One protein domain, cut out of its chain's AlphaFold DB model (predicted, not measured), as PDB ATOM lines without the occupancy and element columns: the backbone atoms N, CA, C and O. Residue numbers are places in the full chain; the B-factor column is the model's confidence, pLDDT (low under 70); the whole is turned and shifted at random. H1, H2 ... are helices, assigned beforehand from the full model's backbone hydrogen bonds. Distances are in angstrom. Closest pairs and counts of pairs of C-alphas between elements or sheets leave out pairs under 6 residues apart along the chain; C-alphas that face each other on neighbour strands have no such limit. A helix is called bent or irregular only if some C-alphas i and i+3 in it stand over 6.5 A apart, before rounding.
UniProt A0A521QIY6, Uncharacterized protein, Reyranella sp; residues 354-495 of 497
ATOM      1  N   GLY A 354      -5.219  35.775  38.038       84.69
ATOM      2  CA  GLY A 354      -5.914  35.442  36.799       84.69
ATOM      3  C   GLY A 354      -6.241  36.642  35.910       84.69
ATOM      4  O   GLY A 354      -6.214  36.520  34.681       84.69
ATOM      5  N   HIS A 355      -6.531  37.805  36.494       88.88
ATOM      6  CA  HIS A 355      -6.770  39.043  35.748       88.88
ATOM      7  C   HIS A 355      -5.457  39.686  35.301       88.88
ATOM      8  O   HIS A 355      -5.401  40.227  34.195       88.88
ATOM      9  N   ALA A 356      -4.394  39.583  36.105       89.12
ATOM     10  CA  ALA A 356      -3.043  39.986  35.713       89.12
ATOM     11  C   ALA A 356      -2.538  39.170  34.512       89.12
ATOM     12  O   ALA A 356      -2.120  39.741  33.502       89.12
ATOM     13  N   PHE A 357      -2.714  37.850  34.547       90.75
ATOM     14  CA  PHE A 357      -2.372  36.950  33.450       90.75
ATOM     15  C   PHE A 357      -3.127  37.297  32.159       90.75
ATOM     16  O   PHE A 357      -2.532  37.481  31.095       90.75
ATOM     17  N   LYS A 358      -4.458  37.446  32.240       91.62
ATOM     18  CA  LYS A 358      -5.281  37.848  31.086       91.62
ATOM     19  C   LYS A 358      -4.877  39.227  30.555       91.62
ATOM     20  O   LYS A 358      -4.875  39.434  29.342       91.62
ATOM     21  N   ALA A 359      -4.512  40.164  31.430       92.06
ATOM     22  CA  ALA A 359      -4.065  41.489  31.020       92.06
ATOM     23  C   ALA A 359      -2.749  41.437  30.237       92.06
ATOM     24  O   ALA A 359      -2.668  42.088  29.194       92.06
ATOM     25  N   LEU A 360      -1.765  40.630  30.657       92.62
ATOM     26  CA  LEU A 360      -0.518  40.413  29.903       92.62
ATOM     27  C   LEU A 360      -0.787  39.959  28.462       92.62
ATOM     28  O   LEU A 360      -0.101  40.375  27.529       92.62
ATOM     29  N   LEU A 361      -1.832  39.154  28.269       92.31
ATOM     30  CA  LEU A 361      -2.224  38.630  26.965       92.31
ATOM     31  C   LEU A 361      -3.205  39.520  26.194       92.31
ATOM     32  O   LEU A 361      -3.601  39.149  25.094       92.31
ATOM     33  N   SER A 362      -3.615  40.678  26.710       93.56
ATOM     34  CA  SER A 362      -4.622  41.531  26.060       93.56
ATOM     35  C   SER A 362      -4.092  42.319  24.856       93.56
ATOM     36  O   SER A 362      -2.911  42.664  24.752       93.56
ATOM     37  N   THR A 363      -4.998  42.672  23.944       92.25
ATOM     38  CA  THR A 363      -4.704  43.581  22.830       92.25
ATOM     39  C   THR A 363      -4.400  44.999  23.318       92.25
ATOM     40  O   THR A 363      -3.559  45.677  22.719       92.25
ATOM     41  N   THR A 364      -4.996  45.431  24.438       92.12
ATOM     42  CA  THR A 364      -4.654  46.698  25.103       92.12
ATOM     43  C   THR A 364      -3.190  46.723  25.518       92.12
ATOM     44  O   THR A 364      -2.482  47.668  25.173       92.12
ATOM     45  N   THR A 365      -2.698  45.664  26.167       92.12
ATOM     46  CA  THR A 365      -1.280  45.554  26.532       92.12
ATOM     47  C   THR A 365      -0.397  45.560  25.290       92.12
ATOM     48  O   THR A 365       0.575  46.310  25.244       92.12
ATOM     49  N   ALA A 366      -0.766  44.839  24.224       90.81
ATOM     50  CA  ALA A 366      -0.031  44.889  22.955       90.81
ATOM     51  C   ALA A 366       0.087  46.323  22.394       90.81
ATOM     52  O   ALA A 366       1.148  46.731  21.912       90.81
ATOM     53  N   ASN A 367      -0.985  47.112  22.466       90.50
ATOM     54  CA  ASN A 367      -0.980  48.509  22.033       90.50
ATOM     55  C   ASN A 367      -0.186  49.414  22.986       90.50
ATOM     56  O   ASN A 367       0.557  50.279  22.519       90.50
ATOM     57  N   GLY A 368      -0.262  49.174  24.295       91.06
ATOM     58  CA  GLY A 368       0.542  49.869  25.297       91.06
ATOM     59  C   GLY A 368       2.044  49.627  25.116       91.06
ATOM     60  O   GLY A 368       2.817  50.581  25.123       91.06
ATOM     61  N   LEU A 369       2.466  48.396  24.803       90.31
ATOM     62  CA  LEU A 369       3.860  48.089  24.454       90.31
ATOM     63  C   LEU A 369       4.338  48.876  23.226       90.31
ATOM     64  O   LEU A 369       5.464  49.370  23.189       90.31
ATOM     65  N   ARG A 370       3.479  49.051  22.212       88.12
ATOM     66  CA  ARG A 370       3.804  49.902  21.052       88.12
ATOM     67  C   ARG A 370       3.920  51.371  21.428       88.12
ATOM     68  O   ARG A 370       4.737  52.066  20.830       88.12
ATOM     69  N   TRP A 371       3.103  51.842  22.365       89.31
ATOM     70  CA  TRP A 371       3.192  53.204  22.876       89.31
ATOM     71  C   TRP A 371       4.503  53.425  23.638       89.31
ATOM     72  O   TRP A 371       5.226  54.355  23.284       89.31
ATOM     73  N   ILE A 372       4.887  52.518  24.550       87.75
ATOM     74  CA  ILE A 372       6.210  52.528  25.206       87.75
ATOM     75  C   ILE A 372       7.306  52.585  24.134       87.75
ATOM     76  O   ILE A 372       8.140  53.487  24.122       87.75
ATOM     77  N   ALA A 373       7.237  51.712  23.130       85.88
ATOM     78  CA  ALA A 373       8.201  51.685  22.036       85.88
ATOM     79  C   ALA A 373       8.256  52.963  21.173       85.88
ATOM     80  O   ALA A 373       9.215  53.156  20.421       85.88
ATOM     81  N   ARG A 374       7.233  53.821  21.182       84.88
ATOM     82  CA  ARG A 374       7.266  55.111  20.472       84.88
ATOM     83  C   ARG A 374       7.995  56.175  21.283       84.88
ATOM     84  O   ARG A 374       8.757  56.926  20.687       84.88
ATOM     85  N   GLN A 375       7.829  56.177  22.604       83.81
ATOM     86  CA  GLN A 375       8.472  57.142  23.508       83.81
ATOM     87  C   GLN A 375      10.005  57.098  23.417       83.81
ATOM     88  O   GLN A 375      10.664  58.125  23.495       83.81
ATOM     89  N   TYR A 376      10.569  55.915  23.170       79.50
ATOM     90  CA  TYR A 376      12.017  55.713  23.059       79.50
ATOM     91  C   TYR A 376      12.507  55.584  21.609       79.50
ATOM     92  O   TYR A 376      13.637  55.170  21.381       79.50
ATOM     93  N   ALA A 377      11.684  55.914  20.606       72.88
ATOM     94  CA  ALA A 377      12.025  55.667  19.201       72.88
ATOM     95  C   ALA A 377      13.289  56.400  18.724       72.88
ATOM     96  O   ALA A 377      14.003  55.866  17.879       72.88
ATOM     97  N   SER A 378      13.540  57.601  19.249       66.94
ATOM     98  CA  SER A 378      14.729  58.407  18.957       66.94
ATOM     99  C   SER A 378      15.933  58.003  19.810       66.94
ATOM    100  O   SER A 378      17.046  57.958  19.300       66.94
ATOM    101  N   ALA A 379      15.711  57.683  21.089       65.94
ATOM    102  CA  ALA A 379      16.772  57.388  22.053       65.94
ATOM    103  C   ALA A 379      17.299  55.942  21.975       65.94
ATOM    104  O   ALA A 379      18.490  55.712  22.155       65.94
ATOM    105  N   ASP A 380      16.425  54.971  21.691       73.69
ATOM    106  CA  ASP A 380      16.743  53.542  21.598       73.69
ATOM    107  C   ASP A 380      15.953  52.894  20.445       73.69
ATOM    108  O   ASP A 380      15.120  52.001  20.633       73.69
ATOM    109  N   ALA A 381      16.237  53.334  19.213       70.81
ATOM    110  CA  ALA A 381      15.564  52.861  18.001       70.81
ATOM    111  C   ALA A 381      15.527  51.325  17.893       70.81
ATOM    112  O   ALA A 381      14.541  50.766  17.407       70.81
ATOM    113  N   VAL A 382      16.563  50.637  18.389       73.50
ATOM    114  CA  VAL A 382      16.629  49.173  18.418       73.50
ATOM    115  C   VAL A 382      15.603  48.547  19.342       73.50
ATOM    116  O   VAL A 382      14.739  47.806  18.866       73.50
ATOM    117  N   ALA A 383      15.615  48.904  20.626       74.69
ATOM    118  CA  ALA A 383      14.625  48.421  21.588       74.69
ATOM    119  C   ALA A 383      13.201  48.704  21.097       74.69
ATOM    120  O   ALA A 383      12.333  47.830  21.114       74.69
ATOM    121  N   SER A 384      12.983  49.905  20.558       77.81
ATOM    122  CA  SER A 384      11.696  50.329  20.028       77.81
ATOM    123  C   SER A 384      11.164  49.439  18.907       77.81
ATOM    124  O   SER A 384       9.999  49.038  18.967       77.81
ATOM    125  N   GLN A 385      11.938  49.111  17.865       75.00
ATOM    126  CA  GLN A 385      11.360  48.252  16.817       75.00
ATOM    127  C   GLN A 385      11.286  46.785  17.256       75.00
ATOM    128  O   GLN A 385      10.356  46.101  16.820       75.00
ATOM    129  N   LEU A 386      12.176  46.314  18.142       74.00
ATOM    130  CA  LEU A 386      12.073  44.978  18.743       74.00
ATOM    131  C   LEU A 386      10.758  44.821  19.507       74.00
ATOM    132  O   LEU A 386       9.993  43.894  19.235       74.00
ATOM    133  N   LEU A 387      10.442  45.772  20.388       80.31
ATOM    134  CA  LEU A 387       9.208  45.741  21.166       80.31
ATOM    135  C   LEU A 387       7.966  45.841  20.266       80.31
ATOM    136  O   LEU A 387       7.008  45.090  20.446       80.31
ATOM    137  N   ARG A 388       7.984  46.684  19.220       79.50
ATOM    138  CA  ARG A 388       6.888  46.736  18.226       79.50
ATOM    139  C   ARG A 388       6.717  45.418  17.472       79.50
ATOM    140  O   ARG A 388       5.586  45.040  17.159       79.50
ATOM    141  N   ALA A 389       7.814  44.742  17.134       75.00
ATOM    142  CA  ALA A 389       7.775  43.443  16.474       75.00
ATOM    143  C   ALA A 389       7.152  42.380  17.386       75.00
ATOM    144  O   ALA A 389       6.244  41.680  16.942       75.00
ATOM    145  N   GLN A 390       7.536  42.327  18.664       77.38
ATOM    146  CA  GLN A 390       6.910  41.396  19.606       77.38
ATOM    147  C   GLN A 390       5.443  41.728  19.887       77.38
ATOM    148  O   GLN A 390       4.594  40.841  19.899       77.38
ATOM    149  N   ALA A 391       5.098  43.009  20.022       82.50
ATOM    150  CA  ALA A 391       3.713  43.426  20.205       82.50
ATOM    151  C   ALA A 391       2.820  43.027  19.015       82.50
ATOM    152  O   ALA A 391       1.645  42.710  19.189       82.50
ATOM    153  N   ARG A 392       3.357  43.008  17.782       82.94
ATOM    154  CA  ARG A 392       2.646  42.452  16.613       82.94
ATOM    155  C   ARG A 392       2.346  40.961  16.772       82.94
ATOM    156  O   ARG A 392       1.248  40.561  16.402       82.94
ATOM    157  N   ARG A 393       3.256  40.172  17.352       78.62
ATOM    158  CA  ARG A 393       3.045  38.732  17.577       78.62
ATOM    159  C   ARG A 393       1.889  38.455  18.518       78.62
ATOM    160  O   ARG A 393       1.069  37.597  18.218       78.62
ATOM    161  N   LEU A 394       1.755  39.230  19.593       85.31
ATOM    162  CA  LEU A 394       0.600  39.102  20.481       85.31
ATOM    163  C   LEU A 394      -0.722  39.345  19.729       85.31
ATOM    164  O   LEU A 394      -1.680  38.594  19.893       85.31
ATOM    165  N   LEU A 395      -0.768  40.322  18.818       87.25
ATOM    166  CA  LEU A 395      -1.948  40.518  17.966       87.25
ATOM    167  C   LEU A 395      -2.167  39.367  16.971       87.25
ATOM    168  O   LEU A 395      -3.314  39.044  16.669       87.25
ATOM    169  N   GLN A 396      -1.103  38.740  16.459       85.12
ATOM    170  CA  GLN A 396      -1.211  37.549  15.607       85.12
ATOM    171  C   GLN A 396      -1.759  36.348  16.384       85.12
ATOM    172  O   GLN A 396      -2.606  35.639  15.855       85.12
ATOM    173  N   VAL A 397      -1.363  36.168  17.650       85.88
ATOM    174  CA  VAL A 397      -1.957  35.161  18.544       85.88
ATOM    175  C   VAL A 397      -3.465  35.392  18.675       85.88
ATOM    176  O   VAL A 397      -4.240  34.463  18.472       85.88
ATOM    177  N   HIS A 398      -3.906  36.633  18.913       88.81
ATOM    178  CA  HIS A 398      -5.340  36.962  18.956       88.81
ATOM    179  C   HIS A 398      -6.070  36.657  17.648       88.81
ATOM    180  O   HIS A 398      -7.196  36.163  17.685       88.81
ATOM    181  N   ARG A 399      -5.449  36.939  16.496       86.94
ATOM    182  CA  ARG A 399      -6.017  36.609  15.179       86.94
ATOM    183  C   ARG A 399      -6.135  35.100  14.979       86.94
ATOM    184  O   ARG A 399      -7.189  34.643  14.561       86.94
ATOM    185  N   ALA A 400      -5.098  34.339  15.327       84.50
ATOM    186  CA  ALA A 400      -5.105  32.883  15.231       84.50
ATOM    187  C   ALA A 400      -6.212  32.275  16.101       84.50
ATOM    188  O   ALA A 400      -7.013  31.487  15.605       84.50
ATOM    189  N   VAL A 401      -6.325  32.722  17.358       83.88
ATOM    190  CA  VAL A 401      -7.406  32.291  18.252       83.88
ATOM    191  C   VAL A 401      -8.760  32.673  17.664       83.88
ATOM    192  O   VAL A 401      -9.624  31.816  17.571       83.88
ATOM    193  N   ARG A 402      -8.954  33.912  17.188       85.50
ATOM    194  CA  ARG A 402     -10.216  34.335  16.551       85.50
ATOM    195  C   ARG A 402     -10.596  33.454  15.355       85.50
ATOM    196  O   ARG A 402     -11.769  33.132  15.199       85.50
ATOM    197  N   ASN A 403      -9.628  33.068  14.527       83.62
ATOM    198  CA  ASN A 403      -9.867  32.219  13.361       83.62
ATOM    199  C   ASN A 403     -10.283  30.796  13.764       83.62
ATOM    200  O   ASN A 403     -11.148  30.219  13.115       83.62
ATOM    201  N   GLN A 404      -9.718  30.257  14.849       77.12
ATOM    202  CA  GLN A 404     -10.128  28.968  15.427       77.12
ATOM    203  C   GLN A 404     -11.500  29.055  16.115       77.12
ATOM    204  O   GLN A 404     -12.267  28.099  16.109       77.12
ATOM    205  N   ALA A 405     -11.797  30.215  16.702       72.50
ATOM    206  CA  ALA A 405     -12.952  30.471  17.549       72.50
ATOM    207  C   ALA A 405     -14.250  30.834  16.831       72.50
ATOM    208  O   ALA A 405     -15.328  30.765  17.417       72.50
ATOM    209  N   GLY A 406     -14.123  31.365  15.617       74.75
ATOM    210  CA  GLY A 406     -15.177  32.113  14.948       74.75
ATOM    211  C   GLY A 406     -15.066  33.632  15.145       74.75
ATOM    212  O   GLY A 406     -14.616  34.161  16.173       74.75
ATOM    213  N   ALA A 407     -15.515  34.366  14.121       73.06
ATOM    214  CA  ALA A 407     -15.315  35.807  13.978       73.06
ATOM    215  C   ALA A 407     -16.010  36.669  15.049       73.06
ATOM    216  O   ALA A 407     -15.569  37.804  15.261       73.06
ATOM    217  N   HIS A 408     -17.047  36.133  15.707       76.62
ATOM    218  CA  HIS A 408     -17.890  36.814  16.700       76.62
ATOM    219  C   HIS A 408     -17.392  36.688  18.144       76.62
ATOM    220  O   HIS A 408     -18.041  37.182  19.064       76.62
ATOM    221  N   THR A 409     -16.246  36.044  18.371       82.88
ATOM    222  CA  THR A 409     -15.704  35.930  19.727       82.88
ATOM    223  C   THR A 409     -15.292  37.280  20.299       82.88
ATOM    224  O   THR A 409     -14.715  38.136  19.622       82.88
ATOM    225  N   THR A 410     -15.576  37.475  21.582       87.06
ATOM    226  CA  THR A 410     -15.140  38.651  22.343       87.06
ATOM    227  C   THR A 410     -13.686  38.496  22.788       87.06
ATOM    228  O   THR A 410     -13.137  37.393  22.819       87.06
ATOM    229  N   GLU A 411     -13.028  39.598  23.153       87.56
ATOM    230  CA  GLU A 411     -11.666  39.525  23.700       87.56
ATOM    231  C   GLU A 411     -11.623  38.762  25.025       87.56
ATOM    232  O   GLU A 411     -10.740  37.931  25.208       87.56
ATOM    233  N   ALA A 412     -12.603  38.965  25.908       86.31
ATOM    234  CA  ALA A 412     -12.689  38.242  27.174       86.31
ATOM    235  C   ALA A 412     -12.729  36.716  26.969       86.31
ATOM    236  O   ALA A 412     -12.010  35.987  27.651       86.31
ATOM    237  N   GLN A 413     -13.498  36.238  25.980       83.81
ATOM    238  CA  GLN A 413     -13.532  34.817  25.605       83.81
ATOM    239  C   GLN A 413     -12.175  34.335  25.080       83.81
ATOM    240  O   GLN A 413     -11.663  33.323  25.553       83.81
ATOM    241  N   ARG A 414     -11.544  35.090  24.167       86.62
ATOM    242  CA  ARG A 414     -10.206  34.750  23.650       86.62
ATOM    243  C   ARG A 414      -9.148  34.694  24.750       86.62
ATOM    244  O   ARG A 414      -8.285  33.825  24.715       86.62
ATOM    245  N   LEU A 415      -9.205  35.599  25.725       89.06
ATOM    246  CA  LEU A 415      -8.298  35.607  26.874       89.06
ATOM    247  C   LEU A 415      -8.538  34.416  27.806       89.06
ATOM    248  O   LEU A 415      -7.572  33.857  28.324       89.06
ATOM    249  N   GLY A 416      -9.795  34.001  27.985       83.50
ATOM    250  CA  GLY A 416     -10.136  32.749  28.666       83.50
ATOM    251  C   GLY A 416      -9.464  31.551  27.997       83.50
ATOM    252  O   GLY A 416      -8.722  30.816  28.641       83.50
ATOM    253  N   TRP A 417      -9.609  31.433  26.679       80.12
ATOM    254  CA  TRP A 417      -8.994  30.356  25.898       80.12
ATOM    255  C   TRP A 417      -7.470  30.374  25.933       80.12
ATOM    256  O   TRP A 417      -6.836  29.336  26.107       80.12
ATOM    257  N   LEU A 418      -6.874  31.562  25.820       84.69
ATOM    258  CA  LEU A 418      -5.430  31.722  25.908       84.69
ATOM    259  C   LEU A 418      -4.876  31.272  27.261       84.69
ATOM    260  O   LEU A 418      -3.827  30.632  27.305       84.69
ATOM    261  N   ARG A 419      -5.594  31.557  28.353       81.81
ATOM    262  CA  ARG A 419      -5.246  31.059  29.687       81.81
ATOM    263  C   ARG A 419      -5.404  29.541  29.785       81.81
ATOM    264  O   ARG A 419      -4.559  28.893  30.391       81.81
ATOM    265  N   SER A 420      -6.415  28.960  29.144       77.06
ATOM    266  CA  SER A 420      -6.659  27.511  29.155       77.06
ATOM    267  C   SER A 420      -5.543  26.688  28.497       77.06
ATOM    268  O   SER A 420      -5.339  25.538  28.886       77.06
ATOM    269  N   TYR A 421      -4.729  27.273  27.603       77.44
ATOM    270  CA  TYR A 421      -3.516  26.611  27.100       77.44
ATOM    271  C   TYR A 421      -2.489  26.292  28.206       77.44
ATOM    272  O   TYR A 421      -1.649  25.416  28.021       77.44
ATOM    273  N   ARG A 422      -2.571  26.920  29.388       70.12
ATOM    274  CA  ARG A 422      -1.728  26.577  30.550       70.12
ATOM    275  C   ARG A 422      -1.962  25.143  31.031       70.12
ATOM    276  O   ARG A 422      -1.044  24.497  31.524       70.12
ATOM    277  N   ASN A 423      -3.173  24.620  30.837       64.06
ATOM    278  CA  ASN A 423      -3.584  23.298  31.317       64.06
ATOM    279  C   ASN A 423      -3.314  22.168  30.319       64.06
ATOM    280  O   ASN A 423      -3.648  21.015  30.589       64.06
ATOM    281  N   LEU A 424      -2.663  22.475  29.194       62.59
ATOM    282  CA  LEU A 424      -2.312  21.518  28.148       62.59
ATOM    283  C   LEU A 424      -1.615  20.246  28.674       62.59
ATOM    284  O   LEU A 424      -1.784  19.190  28.070       62.59
ATOM    285  N   ARG A 425      -0.826  20.337  29.763       50.91
ATOM    286  CA  ARG A 425      -0.071  19.224  30.394       50.91
ATOM    287  C   ARG A 425      -0.829  18.431  31.435       50.91
ATOM    288  O   ARG A 425      -0.506  17.273  31.666       50.91
ATOM    289  N   HIS A 426      -1.806  19.054  32.070       47.22
ATOM    290  CA  HIS A 426      -2.458  18.472  33.233       47.22
ATOM    291  C   HIS A 426      -3.762  17.761  32.875       47.22
ATOM    292  O   HIS A 426      -4.386  17.180  33.757       47.22
ATOM    293  N   GLY A 427      -4.189  17.803  31.603       42.97
ATOM    294  CA  GLY A 427      -5.474  17.242  31.176       42.97
ATOM    295  C   GLY A 427      -6.649  17.781  32.003       42.97
ATOM    296  O   GLY A 427      -7.684  17.129  32.111       42.97
ATOM    297  N   THR A 428      -6.470  18.925  32.673       39.81
ATOM    298  CA  THR A 428      -7.307  19.299  33.807       39.81
ATOM    299  C   THR A 428      -8.599  19.951  33.343       39.81
ATOM    300  O   THR A 428      -8.629  21.061  32.812       39.81
ATOM    301  N   PHE A 429      -9.678  19.233  33.643       42.72
ATOM    302  CA  PHE A 429     -11.109  19.514  33.529       42.72
ATOM    303  C   PHE A 429     -11.615  20.761  34.292       42.72
ATOM    304  O   PHE A 429     -12.749  20.758  34.767       42.72
ATOM    305  N   LEU A 430     -10.815  21.819  34.462       44.50
ATOM    306  CA  LEU A 430     -11.192  22.941  35.337       44.50
ATOM    307  C   LEU A 430     -12.286  23.847  34.738       44.50
ATOM    308  O   LEU A 430     -13.009  24.486  35.491       44.50
ATOM    309  N   GLU A 431     -12.504  23.805  33.417       50.97
ATOM    310  CA  GLU A 431     -13.714  24.332  32.765       50.97
ATOM    311  C   GLU A 431     -14.142  23.398  31.615       50.97
ATOM    312  O   GLU A 431     -13.751  23.583  30.461       50.97
ATOM    313  N   ARG A 432     -14.936  22.356  31.926       49.75
ATOM    314  CA  ARG A 432     -15.354  21.299  30.971       49.75
ATOM    315  C   ARG A 432     -15.875  21.829  29.626       49.75
ATOM    316  O   ARG A 432     -15.546  21.252  28.594       49.75
ATOM    317  N   GLY A 433     -16.640  22.924  29.635       55.47
ATOM    318  CA  GLY A 433     -17.181  23.531  28.412       55.47
ATOM    319  C   GLY A 433     -16.093  24.083  27.488       55.47
ATOM    320  O   GLY A 433     -16.061  23.755  26.308       55.47
ATOM    321  N   GLN A 434     -15.131  24.834  28.037       55.34
ATOM    322  CA  GLN A 434     -14.044  25.407  27.239       55.34
ATOM    323  C   GLN A 434     -13.058  24.349  26.748       55.34
ATOM    324  O   GLN A 434     -12.547  24.470  25.644       55.34
ATOM    325  N   PHE A 435     -12.795  23.301  27.535       54.88
ATOM    326  CA  PHE A 435     -11.936  22.204  27.090       54.88
ATOM    327  C   PHE A 435     -12.538  21.463  25.887       54.88
ATOM    328  O   PHE A 435     -11.832  21.214  24.910       54.88
ATOM    329  N   SER A 436     -13.837  21.147  25.947       53.62
ATOM    330  CA  SER A 436     -14.537  20.477  24.848       53.62
ATOM    331  C   SER A 436     -14.497  21.330  23.577       53.62
ATOM    332  O   SER A 436     -14.050  20.851  22.539       53.62
ATOM    333  N   ASP A 437     -14.837  22.617  23.678       56.44
ATOM    334  CA  ASP A 437     -14.842  23.538  22.533       56.44
ATOM    335  C   ASP A 437     -13.453  23.725  21.893       56.44
ATOM    336  O   ASP A 437     -13.302  23.793  20.666       56.44
ATOM    337  N   LEU A 438     -12.408  23.783  22.723       56.06
ATOM    338  CA  LEU A 438     -11.051  24.070  22.268       56.06
ATOM    339  C   LEU A 438     -10.323  22.831  21.728       56.06
ATOM    340  O   LEU A 438      -9.638  22.912  20.715       56.06
ATOM    341  N   PHE A 439     -10.449  21.677  22.384       57.44
ATOM    342  CA  PHE A 439      -9.648  20.494  22.048       57.44
ATOM    343  C   PHE A 439     -10.419  19.424  21.281       57.44
ATOM    344  O   PHE A 439      -9.805  18.692  20.506       57.44
ATOM    345  N   VAL A 440     -11.744  19.349  21.449       54.88
ATOM    346  CA  VAL A 440     -12.578  18.332  20.790       54.88
ATOM    347  C   VAL A 440     -13.170  18.872  19.484       54.88
ATOM    348  O   VAL A 440     -13.119  18.182  18.469       54.88
ATOM    349  N   THR A 441     -13.668  20.114  19.461       51.91
ATOM    350  CA  THR A 441     -14.411  20.662  18.304       51.91
ATOM    351  C   THR A 441     -13.564  21.480  17.320       51.91
ATOM    352  O   THR A 441     -13.802  21.407  16.117       51.91
ATOM    353  N   SER A 442     -12.555  22.236  17.775       48.16
ATOM    354  CA  SER A 442     -11.791  23.181  16.923       48.16
ATOM    355  C   SER A 442     -10.406  22.692  16.458       48.16
ATOM    356  O   SER A 442      -9.639  23.456  15.871       48.16
ATOM    357  N   LYS A 443     -10.068  21.414  16.678       50.25
ATOM    358  CA  LYS A 443      -8.723  20.837  16.452       50.25
ATOM    359  C   LYS A 443      -7.587  21.508  17.257       50.25
ATOM    360  O   LYS A 443      -6.430  21.287  16.917       50.25
ATOM    361  N   GLY A 444      -7.871  22.296  18.302       52.34
ATOM    362  CA  GLY A 444      -6.964  22.627  19.421       52.34
ATOM    363  C   GLY A 444      -5.511  23.002  19.119       52.34
ATOM    364  O   GLY A 444      -4.628  22.710  19.929       52.34
ATOM    365  N   LEU A 445      -5.221  23.613  17.968       66.31
ATOM    366  CA  LEU A 445      -3.847  23.932  17.595       66.31
ATOM    367  C   LEU A 445      -3.364  25.153  18.376       66.31
ATOM    368  O   LEU A 445      -3.827  26.273  18.165       66.31
ATOM    369  N   VAL A 446      -2.377  24.943  19.242       70.81
ATOM    370  CA  VAL A 446      -1.710  26.029  19.962       70.81
ATOM    371  C   VAL A 446      -1.138  27.044  18.959       70.81
ATOM    372  O   VAL A 446      -0.369  26.645  18.080       70.81
ATOM    373  N   PRO A 447      -1.462  28.348  19.073       74.69
ATOM    374  CA  PRO A 447      -0.918  29.359  18.176       74.69
ATOM    375  C   PRO A 447       0.615  29.359  18.197       74.69
ATOM    376  O   PRO A 447       1.230  29.521  19.253       74.69
ATOM    377  N   SER A 448       1.239  29.239  17.024       69.50
ATOM    378  CA  SER A 448       2.700  29.136  16.864       69.50
ATOM    379  C   SER A 448       3.472  30.310  17.480       69.50
ATOM    380  O   SER A 448       4.600  30.148  17.940       69.50
ATOM    381  N   HIS A 449       2.858  31.494  17.532       74.19
ATOM    382  CA  HIS A 449       3.464  32.711  18.072       74.19
ATOM    383  C   HIS A 449       3.360  32.858  19.598       74.19
ATOM    384  O   HIS A 449       3.960  33.787  20.144       74.19
ATOM    385  N   LEU A 450       2.625  31.979  20.291       77.31
ATOM    386  CA  LEU A 450       2.383  32.099  21.734       77.31
ATOM    387  C   LEU A 450       3.681  32.012  22.551       77.31
ATOM    388  O   LEU A 450       3.853  32.763  23.508       77.31
ATOM    389  N   SER A 451       4.633  31.185  22.115       75.56
ATOM    390  CA  SER A 451       5.949  31.054  22.755       75.56
ATOM    391  C   SER A 451       6.766  32.356  22.753       75.56
ATOM    392  O   SER A 451       7.587  32.587  23.636       75.56
ATOM    393  N   GLY A 452       6.519  33.249  21.788       72.56
ATOM    394  CA  GLY A 452       7.192  34.548  21.687       72.56
ATOM    395  C   GLY A 452       6.552  35.665  22.517       72.56
ATOM    396  O   GLY A 452       7.120  36.753  22.602       72.56
ATOM    397  N   VAL A 453       5.377  35.438  23.116       81.06
ATOM    398  CA  VAL A 453       4.664  36.473  23.881       81.06
ATOM    399  C   VAL A 453       5.408  36.831  25.163       81.06
ATOM    400  O   VAL A 453       5.493  38.009  25.504       81.06
ATOM    401  N   THR A 454       6.013  35.854  25.836       85.44
ATOM    402  CA  THR A 454       6.798  36.090  27.055       85.44
ATOM    403  C   THR A 454       7.928  37.084  26.802       85.44
ATOM    404  O   THR A 454       8.072  38.050  27.544       85.44
ATOM    405  N   MET A 455       8.661  36.936  25.693       80.25
ATOM    406  CA  MET A 455       9.718  37.883  25.329       80.25
ATOM    407  C   MET A 455       9.170  39.295  25.069       80.25
ATOM    408  O   MET A 455       9.823  40.278  25.407       80.25
ATOM    409  N   ALA A 456       7.956  39.427  24.519       83.56
ATOM    410  CA  ALA A 456       7.295  40.728  24.371       83.56
ATOM    411  C   ALA A 456       7.127  41.437  25.719       83.56
ATOM    412  O   ALA A 456       7.407  42.631  25.833       83.56
ATOM    413  N   MET A 457       6.678  40.684  26.723       90.06
ATOM    414  CA  MET A 457       6.442  41.197  28.068       90.06
ATOM    415  C   MET A 457       7.750  41.545  28.768       90.06
ATOM    416  O   MET A 457       7.870  42.631  29.319       90.06
ATOM    417  N   VAL A 458       8.759  40.678  28.669       88.81
ATOM    418  CA  VAL A 458      10.081  40.917  29.265       88.81
ATOM    419  C   VAL A 458      10.787  42.106  28.623       88.81
ATOM    420  O   VAL A 458      11.377  42.911  29.334       88.81
ATOM    421  N   LEU A 459      10.690  42.276  27.301       86.75
ATOM    422  CA  LEU A 459      11.201  43.472  26.628       86.75
ATOM    423  C   LEU A 459      10.455  44.729  27.067       86.75
ATOM    424  O   LEU A 459      11.094  45.752  27.282       86.75
ATOM    425  N   GLY A 460       9.128  44.665  27.209       89.88
ATOM    426  CA  GLY A 460       8.333  45.773  27.737       89.88
ATOM    427  C   GLY A 460       8.783  46.172  29.141       89.88
ATOM    428  O   GLY A 460       9.090  47.340  29.375       89.88
ATOM    429  N   LEU A 461       8.900  45.181  30.028       91.56
ATOM    430  CA  LEU A 461       9.361  45.347  31.401       91.56
ATOM    431  C   LEU A 461      10.791  45.897  31.459       91.56
ATOM    432  O   LEU A 461      11.040  46.837  32.193       91.56
ATOM    433  N   ALA A 462      11.731  45.366  30.679       90.06
ATOM    434  CA  ALA A 462      13.121  45.828  30.685       90.06
ATOM    435  C   ALA A 462      13.302  47.219  30.046       90.06
ATOM    436  O   ALA A 462      14.250  47.940  30.355       90.06
ATOM    437  N   MET A 463      12.403  47.599  29.135       87.69
ATOM    438  CA  MET A 463      12.453  48.888  28.450       87.69
ATOM    439  C   MET A 463      12.008  50.033  29.353       87.69
ATOM    440  O   MET A 463      12.678  51.068  29.376       87.69
ATOM    441  N   ASP A 464      10.908  49.833  30.081       88.75
ATOM    442  CA  ASP A 464      10.366  50.776  31.056       88.75
ATOM    443  C   ASP A 464       9.537  50.015  32.114       88.75
ATOM    444  O   ASP A 464       8.333  49.804  31.913       88.75
ATOM    445  N   PRO A 465      10.168  49.566  33.219       89.88
ATOM    446  CA  PRO A 465       9.502  48.734  34.216       89.88
ATOM    447  C   PRO A 465       8.273  49.405  34.828       89.88
ATOM    448  O   PRO A 465       7.217  48.784  34.921       89.88
ATOM    449  N   GLU A 466       8.372  50.687  35.183       88.12
ATOM    450  CA  GLU A 466       7.286  51.435  35.824       88.12
ATOM    451  C   GLU A 466       6.063  51.549  34.914       88.12
ATOM    452  O   GLU A 466       4.948  51.189  35.308       88.12
ATOM    453  N   LYS A 467       6.257  52.015  33.672       88.75
ATOM    454  CA  LYS A 467       5.139  52.170  32.733       88.75
ATOM    455  C   LYS A 467       4.545  50.827  32.344       88.75
ATOM    456  O   LYS A 467       3.332  50.740  32.158       88.75
ATOM    457  N   PHE A 468       5.373  49.791  32.218       91.81
ATOM    458  CA  PHE A 468       4.901  48.443  31.933       91.81
ATOM    459  C   PHE A 468       4.027  47.898  33.069       91.81
ATOM    460  O   PHE A 468       2.899  47.478  32.809       91.81
ATOM    461  N   LEU A 469       4.500  47.949  34.320       89.88
ATOM    462  CA  LEU A 469       3.744  47.467  35.480       89.88
ATOM    463  C   LEU A 469       2.417  48.227  35.626       89.88
ATOM    464  O   LEU A 469       1.367  47.601  35.769       89.88
ATOM    465  N   TYR A 470       2.436  49.558  35.484       88.25
ATOM    466  CA  TYR A 470       1.224  50.381  35.519       88.25
ATOM    467  C   TYR A 470       0.227  50.017  34.411       88.25
ATOM    468  O   TYR A 470      -0.967  49.864  34.674       88.25
ATOM    469  N   LEU A 471       0.711  49.861  33.173       90.69
ATOM    470  CA  LEU A 471      -0.111  49.486  32.020       90.69
ATOM    471  C   LEU A 471      -0.867  48.184  32.285       90.69
ATOM    472  O   LEU A 471      -2.079  48.122  32.068       90.69
ATOM    473  N   VAL A 472      -0.157  47.151  32.747       90.94
ATOM    474  CA  VAL A 472      -0.777  45.847  32.981       90.94
ATOM    475  C   VAL A 472      -1.750  45.933  34.153       90.94
ATOM    476  O   VAL A 472      -2.895  45.528  33.989       90.94
ATOM    477  N   ALA A 473      -1.366  46.557  35.270       89.00
ATOM    478  CA  ALA A 473      -2.227  46.728  36.442       89.00
ATOM    479  C   ALA A 473      -3.541  47.463  36.129       89.00
ATOM    480  O   ALA A 473      -4.620  47.089  36.604       89.00
ATOM    481  N   ALA A 474      -3.467  48.518  35.311       88.94
ATOM    482  CA  ALA A 474      -4.637  49.257  34.852       88.94
ATOM    483  C   ALA A 474      -5.558  48.368  34.010       88.94
ATOM    484  O   ALA A 474      -6.764  48.320  34.254       88.94
ATOM    485  N   GLN A 475      -4.992  47.614  33.068       91.06
ATOM    486  CA  GLN A 475      -5.767  46.702  32.237       91.06
ATOM    487  C   GLN A 475      -6.386  45.558  33.049       91.06
ATOM    488  O   GLN A 475      -7.530  45.178  32.795       91.06
ATOM    489  N   SER A 476      -5.680  45.019  34.040       89.25
ATOM    490  CA  SER A 476      -6.216  43.963  34.896       89.25
ATOM    491  C   SER A 476      -7.405  44.441  35.724       89.25
ATOM    492  O   SER A 476      -8.403  43.726  35.822       89.25
ATOM    493  N   ALA A 477      -7.347  45.666  36.255       87.25
ATOM    494  CA  ALA A 477      -8.473  46.280  36.957       87.25
ATOM    495  C   ALA A 477      -9.702  46.434  36.039       87.25
ATOM    496  O   ALA A 477     -10.815  46.092  36.441       87.25
ATOM    497  N   THR A 478      -9.498  46.860  34.787       89.00
ATOM    498  CA  THR A 478     -10.564  46.948  33.773       89.00
ATOM    499  C   THR A 478     -11.198  45.586  33.489       89.00
ATOM    500  O   THR A 478     -12.422  45.468  33.459       89.00
ATOM    501  N   LEU A 479     -10.384  44.536  33.322       86.31
ATOM    502  CA  LEU A 479     -10.882  43.175  33.097       86.31
ATOM    503  C   LEU A 479     -11.696  42.662  34.291       86.31
ATOM    504  O   LEU A 479     -12.769  42.091  34.096       86.31
ATOM    505  N   LYS A 480     -11.224  42.904  35.520       86.62
ATOM    506  CA  LYS A 480     -11.938  42.517  36.743       86.62
ATOM    507  C   LYS A 480     -13.297  43.214  36.852       86.62
ATOM    508  O   LYS A 480     -14.299  42.559  37.135       86.62
ATOM    509  N   ALA A 481     -13.344  44.522  36.592       85.81
ATOM    510  CA  ALA A 481     -14.586  45.294  36.613       85.81
ATOM    511  C   ALA A 481     -15.586  44.809  35.547       85.81
ATOM    512  O   ALA A 481     -16.770  44.643  35.842       85.81
ATOM    513  N   GLY A 482     -15.107  44.513  34.332       84.75
ATOM    514  CA  GLY A 482     -15.939  43.986  33.249       84.75
ATOM    515  C   GLY A 482     -16.562  42.623  33.570       84.75
ATOM    516  O   GLY A 482     -17.750  42.417  33.331       84.75
ATOM    517  N   GLU A 483     -15.797  41.703  34.168       83.81
ATOM    518  CA  GLU A 483     -16.327  40.400  34.597       83.81
ATOM    519  C   GLU A 483     -17.350  40.528  35.736       83.81
ATOM    520  O   GLU A 483     -18.345  39.801  35.750       83.81
ATOM    521  N   ALA A 484     -17.146  41.458  36.675       84.06
ATOM    522  CA  ALA A 484     -18.109  41.727  37.741       84.06
ATOM    523  C   ALA A 484     -19.438  42.269  37.184       84.06
ATOM    524  O   ALA A 484     -20.502  41.760  37.540       84.06
ATOM    525  N   ALA A 485     -19.381  43.232  36.258       84.62
ATOM    526  CA  ALA A 485     -20.563  43.770  35.585       84.62
ATOM    527  C   ALA A 485     -21.325  42.682  34.807       84.62
ATOM    528  O   ALA A 485     -22.552  42.619  34.859       84.62
ATOM    529  N   GLU A 486     -20.600  41.778  34.142       83.62
ATOM    530  CA  GLU A 486     -21.202  40.662  33.412       83.62
ATOM    531  C   GLU A 486     -21.910  39.661  34.329       83.62
ATOM    532  O   GLU A 486     -23.002  39.188  34.007       83.62
ATOM    533  N   ARG A 487     -21.316  39.349  35.488       83.12
ATOM    534  CA  ARG A 487     -21.950  38.487  36.496       83.12
ATOM    535  C   ARG A 487     -23.240  39.102  37.024       83.12
ATOM    536  O   ARG A 487     -24.239  38.394  37.098       83.12
ATOM    537  N   ILE A 488     -23.231  40.401  37.330       82.75
ATOM    538  CA  ILE A 488     -24.428  41.129  37.774       82.75
ATOM    539  C   ILE A 488     -25.501  41.076  36.684       82.75
ATOM    540  O   ILE A 488     -26.625  40.677  36.960       82.75
ATOM    541  N   ARG A 489     -25.146  41.368  35.425       82.00
ATOM    542  CA  ARG A 489     -26.079  41.318  34.289       82.00
ATOM    543  C   ARG A 489     -26.733  39.945  34.120       82.00
ATOM    544  O   ARG A 489     -27.937  39.870  33.890       82.00
ATOM    545  N   ARG A 490     -25.960  38.861  34.245       81.69
ATOM    546  CA  ARG A 490     -26.480  37.486  34.165       81.69
ATOM    547  C   ARG A 490     -27.359  37.125  35.355       81.69
ATOM    548  O   ARG A 490     -28.395  36.509  35.149       81.69
ATOM    549  N   ALA A 491     -26.971  37.525  36.565       78.69
ATOM    550  CA  ALA A 491     -27.787  37.325  37.756       78.69
ATOM    551  C   ALA A 491     -29.136  38.050  37.621       78.69
ATOM    552  O   ALA A 491     -30.172  37.432  37.825       78.69
ATOM    553  N   SER A 492     -29.133  39.303  37.156       76.81
ATOM    554  CA  SER A 492     -30.352  40.085  36.911       76.81
ATOM    555  C   SER A 492     -31.239  39.520  35.797       76.81
ATOM    556  O   SER A 492     -32.442  39.745  35.819       76.81
ATOM    557  N   ALA A 493     -30.669  38.808  34.819       75.88
ATOM    558  CA  ALA A 493     -31.422  38.152  33.747       75.88
ATOM    559  C   ALA A 493     -31.962  36.763  34.141       75.88
ATOM    560  O   ALA A 493     -32.879  36.264  33.494       75.88
ATOM    561  N   ALA A 494     -31.383  36.132  35.167       70.12
ATOM    562  CA  ALA A 494     -31.764  34.805  35.649       70.12
ATOM    563  C   ALA A 494     -32.844  34.837  36.744       70.12
ATOM    564  O   ALA A 494     -33.391  33.786  37.071       70.12
ATOM    565  N   THR A 495     -33.165  36.008  37.300       54.78
ATOM    566  CA  THR A 495     -34.295  36.175  38.221       54.78
ATOM    567  C   THR A 495     -35.605  36.114  37.422       54.78
ATOM    568  O   THR A 495     -35.841  37.008  36.603       54.78
TER     569      THR A 495
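This is residues 354 to 495 of the 497 residues of an uncharacterized protein of Reyranella sp (UniProt A0A521QIY6). A helical hairpin, H2 and the longer H3, has H6 packed along H3, and the still longer H7 runs beside H2 and on past it, its residues 484 to 494 sticking out. Short H1 fits between H7 and H4; H4 crosses H3 near its last residues, with H5 on the side of H4 at the far end of the body. The printed part has 142 residues with seven named helices, H1 to H7 in order, and no named strand; the class is all helix. It is compact, with a radius of gyration of the C-alphas of 16.6 A, and its outline is elongated, 55 by 34 by 28 A.

H1, residues 354 to 360, is close to but not clearly touching H2, residues 363 to 375. H2 and H3, residues 381 to 405, form a helical hairpin at a shallow tilt of 13 degrees, opposite ways; the closest C-alphas, of Ala 373 and Ser 384, are 4.3 A apart. H4, residues 411 to 425, touches H3 about perpendicular at 89 degrees, closest at the C-alphas of Val 401 and Arg 414, 6.6 A. With residues 415 to 419 alone H4 touches H1, closest at the C-alphas of Lys 358 and Leu 415, 5.6 A. H5, residues 432 to 441, touches H4, closest at the C-alphas of Trp 417 and Gln 434, 7.2 A. H6, residues 450 to 463, touches H3 at a shallow tilt of 33 degrees, only just short of steep, opposite ways; the closest C-alphas, of Gln 390 and Ala 456, are 4.8 A apart. H2, H3 and H6 make an up-and-down bundle, each running against the one before it, though H2 and H6 only just touch, with 3 pairs of C-alphas within 8 A, the closest those of Leu 369 and Gly 460, 6.0 A. H7, residues 465 to 494, touches H1, closest at the C-alphas of His 355 and Ser 476, 5.0 A. H7 touches H2 with residues 467 to 475 alone, at a shallow tilt of 23 degrees, opposite ways, closest at the C-alphas of Thr 365 and Val 472, 6.5 A. H3 and H7 are apart. In H1, H2, H3 and H7 every O i to N i+4 pair is within hydrogen-bond range; in H4 it is 7 of 11, in H5 5 of 6, in H6 8 of 10.

H1 begins at C-alpha 354 (-5.914, 35.442, 36.799). H3 is 36.3 A long from first to last C-alpha, H4 24.3 A and H7 43.6 A, ending at C-alpha 494 (-31.764, 34.805, 35.649). H4 is irregular, with C-alphas 422 and 425 7.5 A apart, and H6 only just, with C-alphas 451 and 454 6.7 A apart.

The two C-alphas farthest apart, of Ala 379 and Thr 495, are 57.6 A apart. The printed part has no cut and no long link. The model's pLDDT is under 70 at residues 378 to 379, 423 to 445, 448 and 495.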